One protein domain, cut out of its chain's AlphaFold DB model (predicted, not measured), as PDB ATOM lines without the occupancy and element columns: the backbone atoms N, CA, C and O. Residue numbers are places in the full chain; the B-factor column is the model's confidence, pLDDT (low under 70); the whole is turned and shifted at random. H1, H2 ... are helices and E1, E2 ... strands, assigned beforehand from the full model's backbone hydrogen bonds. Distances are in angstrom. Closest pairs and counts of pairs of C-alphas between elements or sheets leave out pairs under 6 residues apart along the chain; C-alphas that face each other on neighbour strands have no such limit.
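What this domain is: This is residues 41 to 91 of the 95 residues of the protein "AD domain-containing protein" of Microthlaspi erraticum (UniProt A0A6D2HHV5). A small twisted sheet of four strands makes a wall, and one long helix, H1, lies over one face of it with its first part, residues 69 to 79, while residues 84 to 91, of which 84 to 89 belong to H1, stick out past the sheet as a free arm. No named helix covers the other face. The 51 printed residues hold four named strands and then one named helix, in the order E1 E2 E3 E4 H1; the sheet runs E1 - E2 - E3 - E4, all antiparallel, and the class is mixed, helices and strands. The whole is compact, with a radius of gyration of the C-alphas of 11.2 A, and its C-alphas span 34 by 25 by 16 A.

Where its parts are: Find C-alpha 41 at (41.047, -2.661, -46.913); there E1 begins, and it takes residues 41 to 43, 6.3 A from first to last C-alpha. Two residues on, E2 takes residues 46 to 49 and measures 9.7 A. After three more residues look for E3, residues 53 to 56, which starts with C-alpha 53 at (34.948, -3.095, -54.989) and measures 10.0 A. Beyond a link of seven residues E4 takes residues 64 to 66, 7.1 A long. Two residues later, at C-alpha 69, H1 begins; it takes residues 69 to 89, 30.0 A from first to last C-alpha, and ends with C-alpha 89 at (24.299, -17.366, -35.211).

How they stand to each other: Start with the sheet, a meander, each strand the antiparallel neighbour of the one before. E1 and E2 form a hairpin, their directions at 154 degrees; look at N 41 and O 48, 2.8 A apart, and N 48 and O 41, 2.7 A apart, both within hydrogen-bond range. E2 and E3 form the next hairpin, at 155 degrees, where N 49 and O 53 are 2.7 A apart and N 55 and O 47 also 2.7 A, within hydrogen-bond range. E3 and E4 form the third hairpin, at 140 degrees, with N 54 and O 65 within hydrogen-bond range at 2.8 A. E1 and E4 are the edge strands, and they are apart. From edge to edge the strands' lines turn by 87 degrees. Now turn to H1, which is on one face of this sheet, at a height over the sheet of 9.8 A; helix and sheet make two layers, a helix on one face of a sheet. It lies over E3, on which 7 of its C-alphas fall; E4, with 2, only just misses being under it. On the local plane its line and that of E3 stand at 31 degrees, and it runs only just slantwise to the strands. The closest C-alphas of E3 and H1 are those of Val 53 and Asn 72, 6.7 A apart. For E4 and H1 they are those of Val 64 and Asn 72, at 6.8 A, and for E2 and H1 those of Val 49 and Val 75, at 7.7 A. In H1 every O i to N i+4 pair is within hydrogen-bond range.

The domain as a whole: The two C-alphas farthest apart are those of Ser 68 and Gly 91, at 35.0 A. Residues 84 to 91, of which 84 to 89 belong to H1, stand free; the 43 residues of the body without them span 23 by 22 by 14 A. The printed part has no cut. Its links from E1 to E2, E2 to E3 and E4 to H1 are tight, and that from E3 to E4 is short. Read the B-factor column for the model's confidence: the mean pLDDT of the printed part is 73.5, and residues 57 to 58 and 84 to 91 are under 70.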
ATOM      1  N   LYS A  41      40.569  -3.869 -47.583       73.62
ATOM      2  CA  LYS A  41      41.047  -2.661 -46.913       73.62
ATOM      3  C   LYS A  41      39.862  -1.946 -46.277       73.62
ATOM      4  O   LYS A  41      38.801  -1.850 -46.879       73.62
ATOM      5  N   TRP A  42      40.048  -1.423 -45.074       73.62
ATOM      6  CA  TRP A  42      39.058  -0.566 -44.429       73.62
ATOM      7  C   TRP A  42      39.363   0.892 -44.758       73.62
ATOM      8  O   TRP A  42      40.447   1.383 -44.447       73.62
ATOM      9  N   GLU A  43      38.412   1.583 -45.374       72.19
ATOM     10  CA  GLU A  43      38.500   3.001 -45.702       72.19
ATOM     11  C   GLU A  43      37.458   3.770 -44.886       72.19
ATOM     12  O   GLU A  43      36.310   3.946 -45.290       72.19
ATOM     13  N   LYS A  44      37.862   4.243 -43.704       74.06
ATOM     14  CA  LYS A  44      36.993   4.957 -42.754       74.06
ATOM     15  C   LYS A  44      35.774   4.116 -42.334       74.06
ATOM     16  O   LYS A  44      35.864   3.364 -41.370       74.06
ATOM     17  N   LYS A  45      34.642   4.287 -43.028       70.88
ATOM     18  CA  LYS A  45      33.365   3.582 -42.813       70.88
ATOM     19  C   LYS A  45      33.051   2.566 -43.917       70.88
ATOM     20  O   LYS A  45      32.087   1.818 -43.785       70.88
ATOM     21  N   ASP A  46      33.860   2.545 -44.971       71.88
ATOM     22  CA  ASP A  46      33.680   1.708 -46.145       71.88
ATOM     23  C   ASP A  46      34.698   0.565 -46.136       71.88
ATOM     24  O   ASP A  46      35.782   0.659 -45.554       71.88
ATOM     25  N   ILE A  47      34.357  -0.521 -46.820       78.12
ATOM     26  CA  ILE A  47      35.216  -1.687 -46.997       78.12
ATOM     27  C   ILE A  47      35.574  -1.788 -48.475       78.12
ATOM     28  O   ILE A  47      34.705  -1.969 -49.318       78.12
ATOM     29  N   LEU A  48      36.856  -1.704 -48.800       77.94
ATOM     30  CA  LEU A  48      37.375  -1.863 -50.148       77.94
ATOM     31  C   LEU A  48      37.904  -3.290 -50.335       77.94
ATOM     32  O   LEU A  48      38.952  -3.656 -49.811       77.94
ATOM     33  N   VAL A  49      37.181  -4.104 -51.093       77.31
ATOM     34  CA  VAL A  49      37.501  -5.490 -51.433       77.31
ATOM     35  C   VAL A  49      38.244  -5.546 -52.768       77.31
ATOM     36  O   VAL A  49      37.863  -4.925 -53.755       77.31
ATOM     37  N   MET A  50      39.338  -6.294 -52.786       76.50
ATOM     38  CA  MET A  50      40.337  -6.379 -53.855       76.50
ATOM     39  C   MET A  50      40.981  -5.060 -54.299       76.50
ATOM     40  O   MET A  50      41.746  -5.058 -55.252       76.50
ATOM     41  N   GLY A  51      40.715  -3.945 -53.616       75.56
ATOM     42  CA  GLY A  51      41.110  -2.621 -54.105       75.56
ATOM     43  C   GLY A  51      40.177  -2.042 -55.176       75.56
ATOM     44  O   GLY A  51      40.376  -0.904 -55.579       75.56
ATOM     45  N   GLU A  52      39.159  -2.790 -55.605       80.38
ATOM     46  CA  GLU A  52      38.302  -2.434 -56.745       80.38
ATOM     47  C   GLU A  52      36.839  -2.235 -56.335       80.38
ATOM     48  O   GLU A  52      36.148  -1.368 -56.869       80.38
ATOM     49  N   VAL A  53      36.358  -3.033 -55.379       82.69
ATOM     50  CA  VAL A  53      34.948  -3.095 -54.989       82.69
ATOM     51  C   VAL A  53      34.763  -2.439 -53.632       82.69
ATOM     52  O   VAL A  53      35.331  -2.888 -52.644       82.69
ATOM     53  N   ARG A  54      33.935  -1.405 -53.546       84.25
ATOM     54  CA  ARG A  54      33.596  -0.729 -52.291       84.25
ATOM     55  C   ARG A  54      32.277  -1.251 -51.754       84.25
ATOM     56  O   ARG A  54      31.283  -1.297 -52.469       84.25
ATOM     57  N   VAL A  55      32.257  -1.592 -50.476       79.44
ATOM     58  CA  VAL A  55      31.065  -1.981 -49.733       79.44
ATOM     59  C   VAL A  55      30.833  -0.936 -48.654       79.44
ATOM     60  O   VAL A  55      31.686  -0.713 -47.796       79.44
ATOM     61  N   ARG A  56      29.678  -0.283 -48.713       77.44
ATOM     62  CA  ARG A  56      29.262   0.714 -47.721       77.44
ATOM     63  C   ARG A  56      28.358   0.080 -46.674       77.44
ATOM     64  O   ARG A  56      27.621  -0.854 -46.976       77.44
ATOM     65  N   SER A  57      28.385   0.605 -45.449       66.38
ATOM     66  CA  SER A  57      27.342   0.331 -44.449       66.38
ATOM     67  C   SER A  57      25.978   0.722 -45.036       66.38
ATOM     68  O   SER A  57      25.891   1.839 -45.556       66.38
ATOM     69  N   PRO A  58      24.918  -0.110 -44.953       67.19
ATOM     70  CA  PRO A  58      24.693  -1.291 -44.087       67.19
ATOM     71  C   PRO A  58      25.221  -2.675 -44.553       67.19
ATOM     72  O   PRO A  58      24.781  -3.696 -44.037       67.19
ATOM     73  N   TYR A  59      26.209  -2.739 -45.451       70.44
ATOM     74  CA  TYR A  59      26.831  -3.982 -45.954       70.44
ATOM     75  C   TYR A  59      25.872  -4.908 -46.717       70.44
ATOM     76  O   TYR A  59      26.031  -6.130 -46.716       70.44
ATOM     77  N   ASP A  60      24.903  -4.316 -47.412       70.31
ATOM     78  CA  ASP A  60      24.004  -5.026 -48.319       70.31
ATOM     79  C   ASP A  60      24.602  -5.215 -49.716       70.31
ATOM     80  O   ASP A  60      25.526  -4.510 -50.132       70.31
ATOM     81  N   SER A  61      24.022  -6.144 -50.483       71.12
ATOM     82  CA  SER A  61      24.365  -6.368 -51.893       71.12
ATOM     83  C   SER A  61      24.200  -5.122 -52.760       71.12
ATOM     84  O   SER A  61      24.915  -4.972 -53.750       71.12
ATOM     85  N   ASP A  62      23.278  -4.237 -52.392       76.81
ATOM     86  CA  ASP A  62      23.000  -2.973 -53.081       76.81
ATOM     87  C   ASP A  62      23.984  -1.866 -52.684       76.81
ATOM     88  O   ASP A  62      24.155  -0.881 -53.397       76.81
ATOM     89  N   CYS A  63      24.706  -2.060 -51.577       75.69
ATOM     90  CA  CYS A  63      25.760  -1.159 -51.115       75.69
ATOM     91  C   CYS A  63      27.151  -1.531 -51.653       75.69
ATOM     92  O   CYS A  63      28.150  -0.955 -51.211       75.69
ATOM     93  N   VAL A  64      27.216  -2.474 -52.599       81.06
ATOM     94  CA  VAL A  64      28.425  -2.881 -53.322       81.06
ATOM     95  C   VAL A  64      28.537  -2.060 -54.607       81.06
ATOM     96  O   VAL A  64      27.714  -2.201 -55.510       81.06
ATOM     97  N   ALA A  65      29.558  -1.213 -54.701       79.94
ATOM     98  CA  ALA A  65      29.797  -0.336 -55.842       79.94
ATOM     99  C   ALA A  65      31.277  -0.339 -56.258       79.94
ATOM    100  O   ALA A  65      32.165  -0.356 -55.410       79.94
ATOM    101  N   GLY A  66      31.545  -0.261 -57.564       84.19
ATOM    102  CA  GLY A  66      32.901  -0.284 -58.131       84.19
ATOM    103  C   GLY A  66      33.327  -1.658 -58.658       84.19
ATOM    104  O   GLY A  66      32.588  -2.628 -58.531       84.19
ATOM    105  N   GLY A  67      34.504  -1.724 -59.281       81.75
ATOM    106  CA  GLY A  67      35.100  -2.953 -59.813       81.75
ATOM    107  C   GLY A  67      34.352  -3.589 -60.990       81.75
ATOM    108  O   GLY A  67      33.367  -3.064 -61.508       81.75
ATOM    109  N   SER A  68      34.842  -4.746 -61.438       83.06
ATOM    110  CA  SER A  68      34.220  -5.510 -62.526       83.06
ATOM    111  C   SER A  68      32.976  -6.276 -62.059       83.06
ATOM    112  O   SER A  68      32.901  -6.729 -60.915       83.06
ATOM    113  N   ASN A  69      32.040  -6.554 -62.977       83.62
ATOM    114  CA  ASN A  69      30.834  -7.353 -62.689       83.62
ATOM    115  C   ASN A  69      31.153  -8.711 -62.034       83.62
ATOM    116  O   ASN A  69      30.447  -9.148 -61.123       83.62
ATOM    117  N   ALA A  70      32.248  -9.357 -62.444       81.62
ATOM    118  CA  ALA A  70      32.715 -10.602 -61.841       81.62
ATOM    119  C   ALA A  70      33.113 -10.433 -60.362       81.62
ATOM    120  O   ALA A  70      32.770 -11.274 -59.528       81.62
ATOM    121  N   ALA A  71      33.801  -9.341 -60.016       79.69
ATOM    122  CA  ALA A  71      34.187  -9.035 -58.641       79.69
ATOM    123  C   ALA A  71      32.954  -8.715 -57.784       79.69
ATOM    124  O   ALA A  71      32.799  -9.280 -56.700       79.69
ATOM    125  N   ASN A  72      32.020  -7.922 -58.313       83.06
ATOM    126  CA  ASN A  72      30.767  -7.586 -57.633       83.06
ATOM    127  C   ASN A  72      29.927  -8.819 -57.316       83.06
ATOM    128  O   ASN A  72      29.482  -8.983 -56.181       83.06
ATOM    129  N   ASN A  73      29.771  -9.737 -58.269       84.19
ATOM    130  CA  ASN A  73      29.036 -10.980 -58.038       84.19
ATOM    131  C   ASN A  73      29.692 -11.855 -56.959       84.19
ATOM    132  O   ASN A  73      28.990 -12.448 -56.137       84.19
ATOM    133  N   ARG A  74      31.030 -11.903 -56.902       80.44
ATOM    134  CA  ARG A  74      31.758 -12.615 -55.838       80.44
ATOM    135  C   ARG A  74      31.533 -11.970 -54.472       80.44
ATOM    136  O   ARG A  74      31.232 -12.687 -53.523       80.44
ATOM    137  N   VAL A  75      31.627 -10.643 -54.376       78.31
ATOM    138  CA  VAL A  75      31.412  -9.900 -53.123       78.31
ATOM    139  C   VAL A  75      29.971 -10.040 -52.637       78.31
ATOM    140  O   VAL A  75      29.762 -10.372 -51.474       78.31
ATOM    141  N   LYS A  76      28.976  -9.903 -53.522       81.44
ATOM    142  CA  LYS A  76      27.557 -10.122 -53.189       81.44
ATOM    143  C   LYS A  76      27.303 -11.532 -52.658       81.44
ATOM    144  O   LYS A  76      26.593 -11.699 -51.670       81.44
ATOM    145  N   LYS A  77      27.915 -12.549 -53.278       81.25
ATOM    146  CA  LYS A  77      27.801 -13.945 -52.829       81.25
ATOM    147  C   LYS A  77      28.387 -14.143 -51.431       81.25
ATOM    148  O   LYS A  77      27.755 -14.790 -50.605       81.25
ATOM    149  N   VAL A  78      29.559 -13.561 -51.167       76.19
ATOM    150  CA  VAL A  78      30.200 -13.599 -49.845       76.19
ATOM    151  C   VAL A  78      29.332 -12.891 -48.804       76.19
ATOM    152  O   VAL A  78      29.025 -13.491 -47.782       76.19
ATOM    153  N   LEU A  79      28.860 -11.671 -49.079       76.88
ATOM    154  CA  LEU A  79      27.992 -10.925 -48.160       76.88
ATOM    155  C   LEU A  79      26.707 -11.691 -47.824       76.88
ATOM    156  O   LEU A  79      26.331 -11.762 -46.657       76.88
ATOM    157  N   LYS A  80      26.063 -12.316 -48.820       76.06
ATOM    158  CA  LYS A  80      24.860 -13.130 -48.601       76.06
ATOM    159  C   LYS A  80      25.140 -14.324 -47.685       76.06
ATOM    160  O   LYS A  80      24.432 -14.500 -46.702       76.06
ATOM    161  N   MET A  81      26.190 -15.095 -47.979       70.88
ATOM    162  CA  MET A  81      26.563 -16.264 -47.175       70.88
ATOM    163  C   MET A  81      26.894 -15.885 -45.733       70.88
ATOM    164  O   MET A  81      26.481 -16.570 -44.802       70.88
ATOM    165  N   GLU A  82      27.631 -14.794 -45.533       71.31
ATOM    166  CA  GLU A  82      27.969 -14.327 -44.191       71.31
ATOM    167  C   GLU A  82      26.737 -13.795 -43.455       71.31
ATOM    168  O   GLU A  82      26.575 -14.077 -42.273       71.31
ATOM    169  N   ARG A  83      25.814 -13.109 -44.140       71.69
ATOM    170  CA  ARG A  83      24.546 -12.665 -43.545       71.69
ATOM    171  C   ARG A  83      23.670 -13.843 -43.125       71.69
ATOM    172  O   ARG A  83      23.127 -13.813 -42.026       71.69
ATOM    173  N   GLU A  84      23.556 -14.875 -43.957       65.62
ATOM    174  CA  GLU A  84      22.842 -16.113 -43.621       65.62
ATOM    175  C   GLU A  84      23.481 -16.786 -42.395       65.62
ATOM    176  O   GLU A  84      22.781 -17.121 -41.444       65.62
ATOM    177  N   LYS A  85      24.816 -16.882 -42.334       62.41
ATOM    178  CA  LYS A  85      25.530 -17.418 -41.159       62.41
ATOM    179  C   LYS A  85      25.365 -16.566 -39.898       62.41
ATOM    180  O   LYS A  85      25.259 -17.120 -38.805       62.41
ATOM    181  N   LEU A  86      25.357 -15.239 -40.028       59.19
ATOM    182  CA  LEU A  86      25.147 -14.311 -38.916       59.19
ATOM    183  C   LEU A  86      23.713 -14.392 -38.386       59.19
ATOM    184  O   LEU A  86      23.530 -14.389 -37.175       59.19
ATOM    185  N   GLN A  87      22.711 -14.517 -39.261       54.97
ATOM    186  CA  GLN A  87      21.323 -14.745 -38.848       54.97
ATOM    187  C   GLN A  87      21.166 -16.104 -38.157       54.97
ATOM    188  O   GLN A  87      20.537 -16.177 -37.107       54.97
ATOM    189  N   LEU A  88      21.819 -17.149 -38.673       51.38
ATOM    190  CA  LEU A  88      21.861 -18.462 -38.024       51.38
ATOM    191  C   LEU A  88      22.600 -18.428 -36.671       51.38
ATOM    192  O   LEU A  88      22.222 -19.150 -35.757       51.38
ATOM    193  N   SER A  89      23.608 -17.564 -36.501       49.28
ATOM    194  CA  SER A  89      24.299 -17.366 -35.211       49.28
ATOM    195  C   SER A  89      23.588 -16.399 -34.259       49.28
ATOM    196  O   SER A  89      23.921 -16.364 -33.078       49.28
ATOM    197  N   SER A  90      22.616 -15.616 -34.733       44.72
ATOM    198  CA  SER A  90      21.833 -14.683 -33.908       44.72
ATOM    199  C   SER A  90      20.530 -15.302 -33.379       44.72
ATOM    200  O   SER A  90      19.740 -14.595 -32.756       44.72
ATOM    201  N   GLY A  91      20.309 -16.600 -33.617       48.34
ATOM    202  CA  GLY A  91      19.084 -17.333 -33.286       48.34
ATOM    203  C   GLY A  91      19.280 -18.540 -32.366       48.34
ATOM    204  O   GLY A  91      18.571 -19.531 -32.506       48.34
TER     205      GLY A  91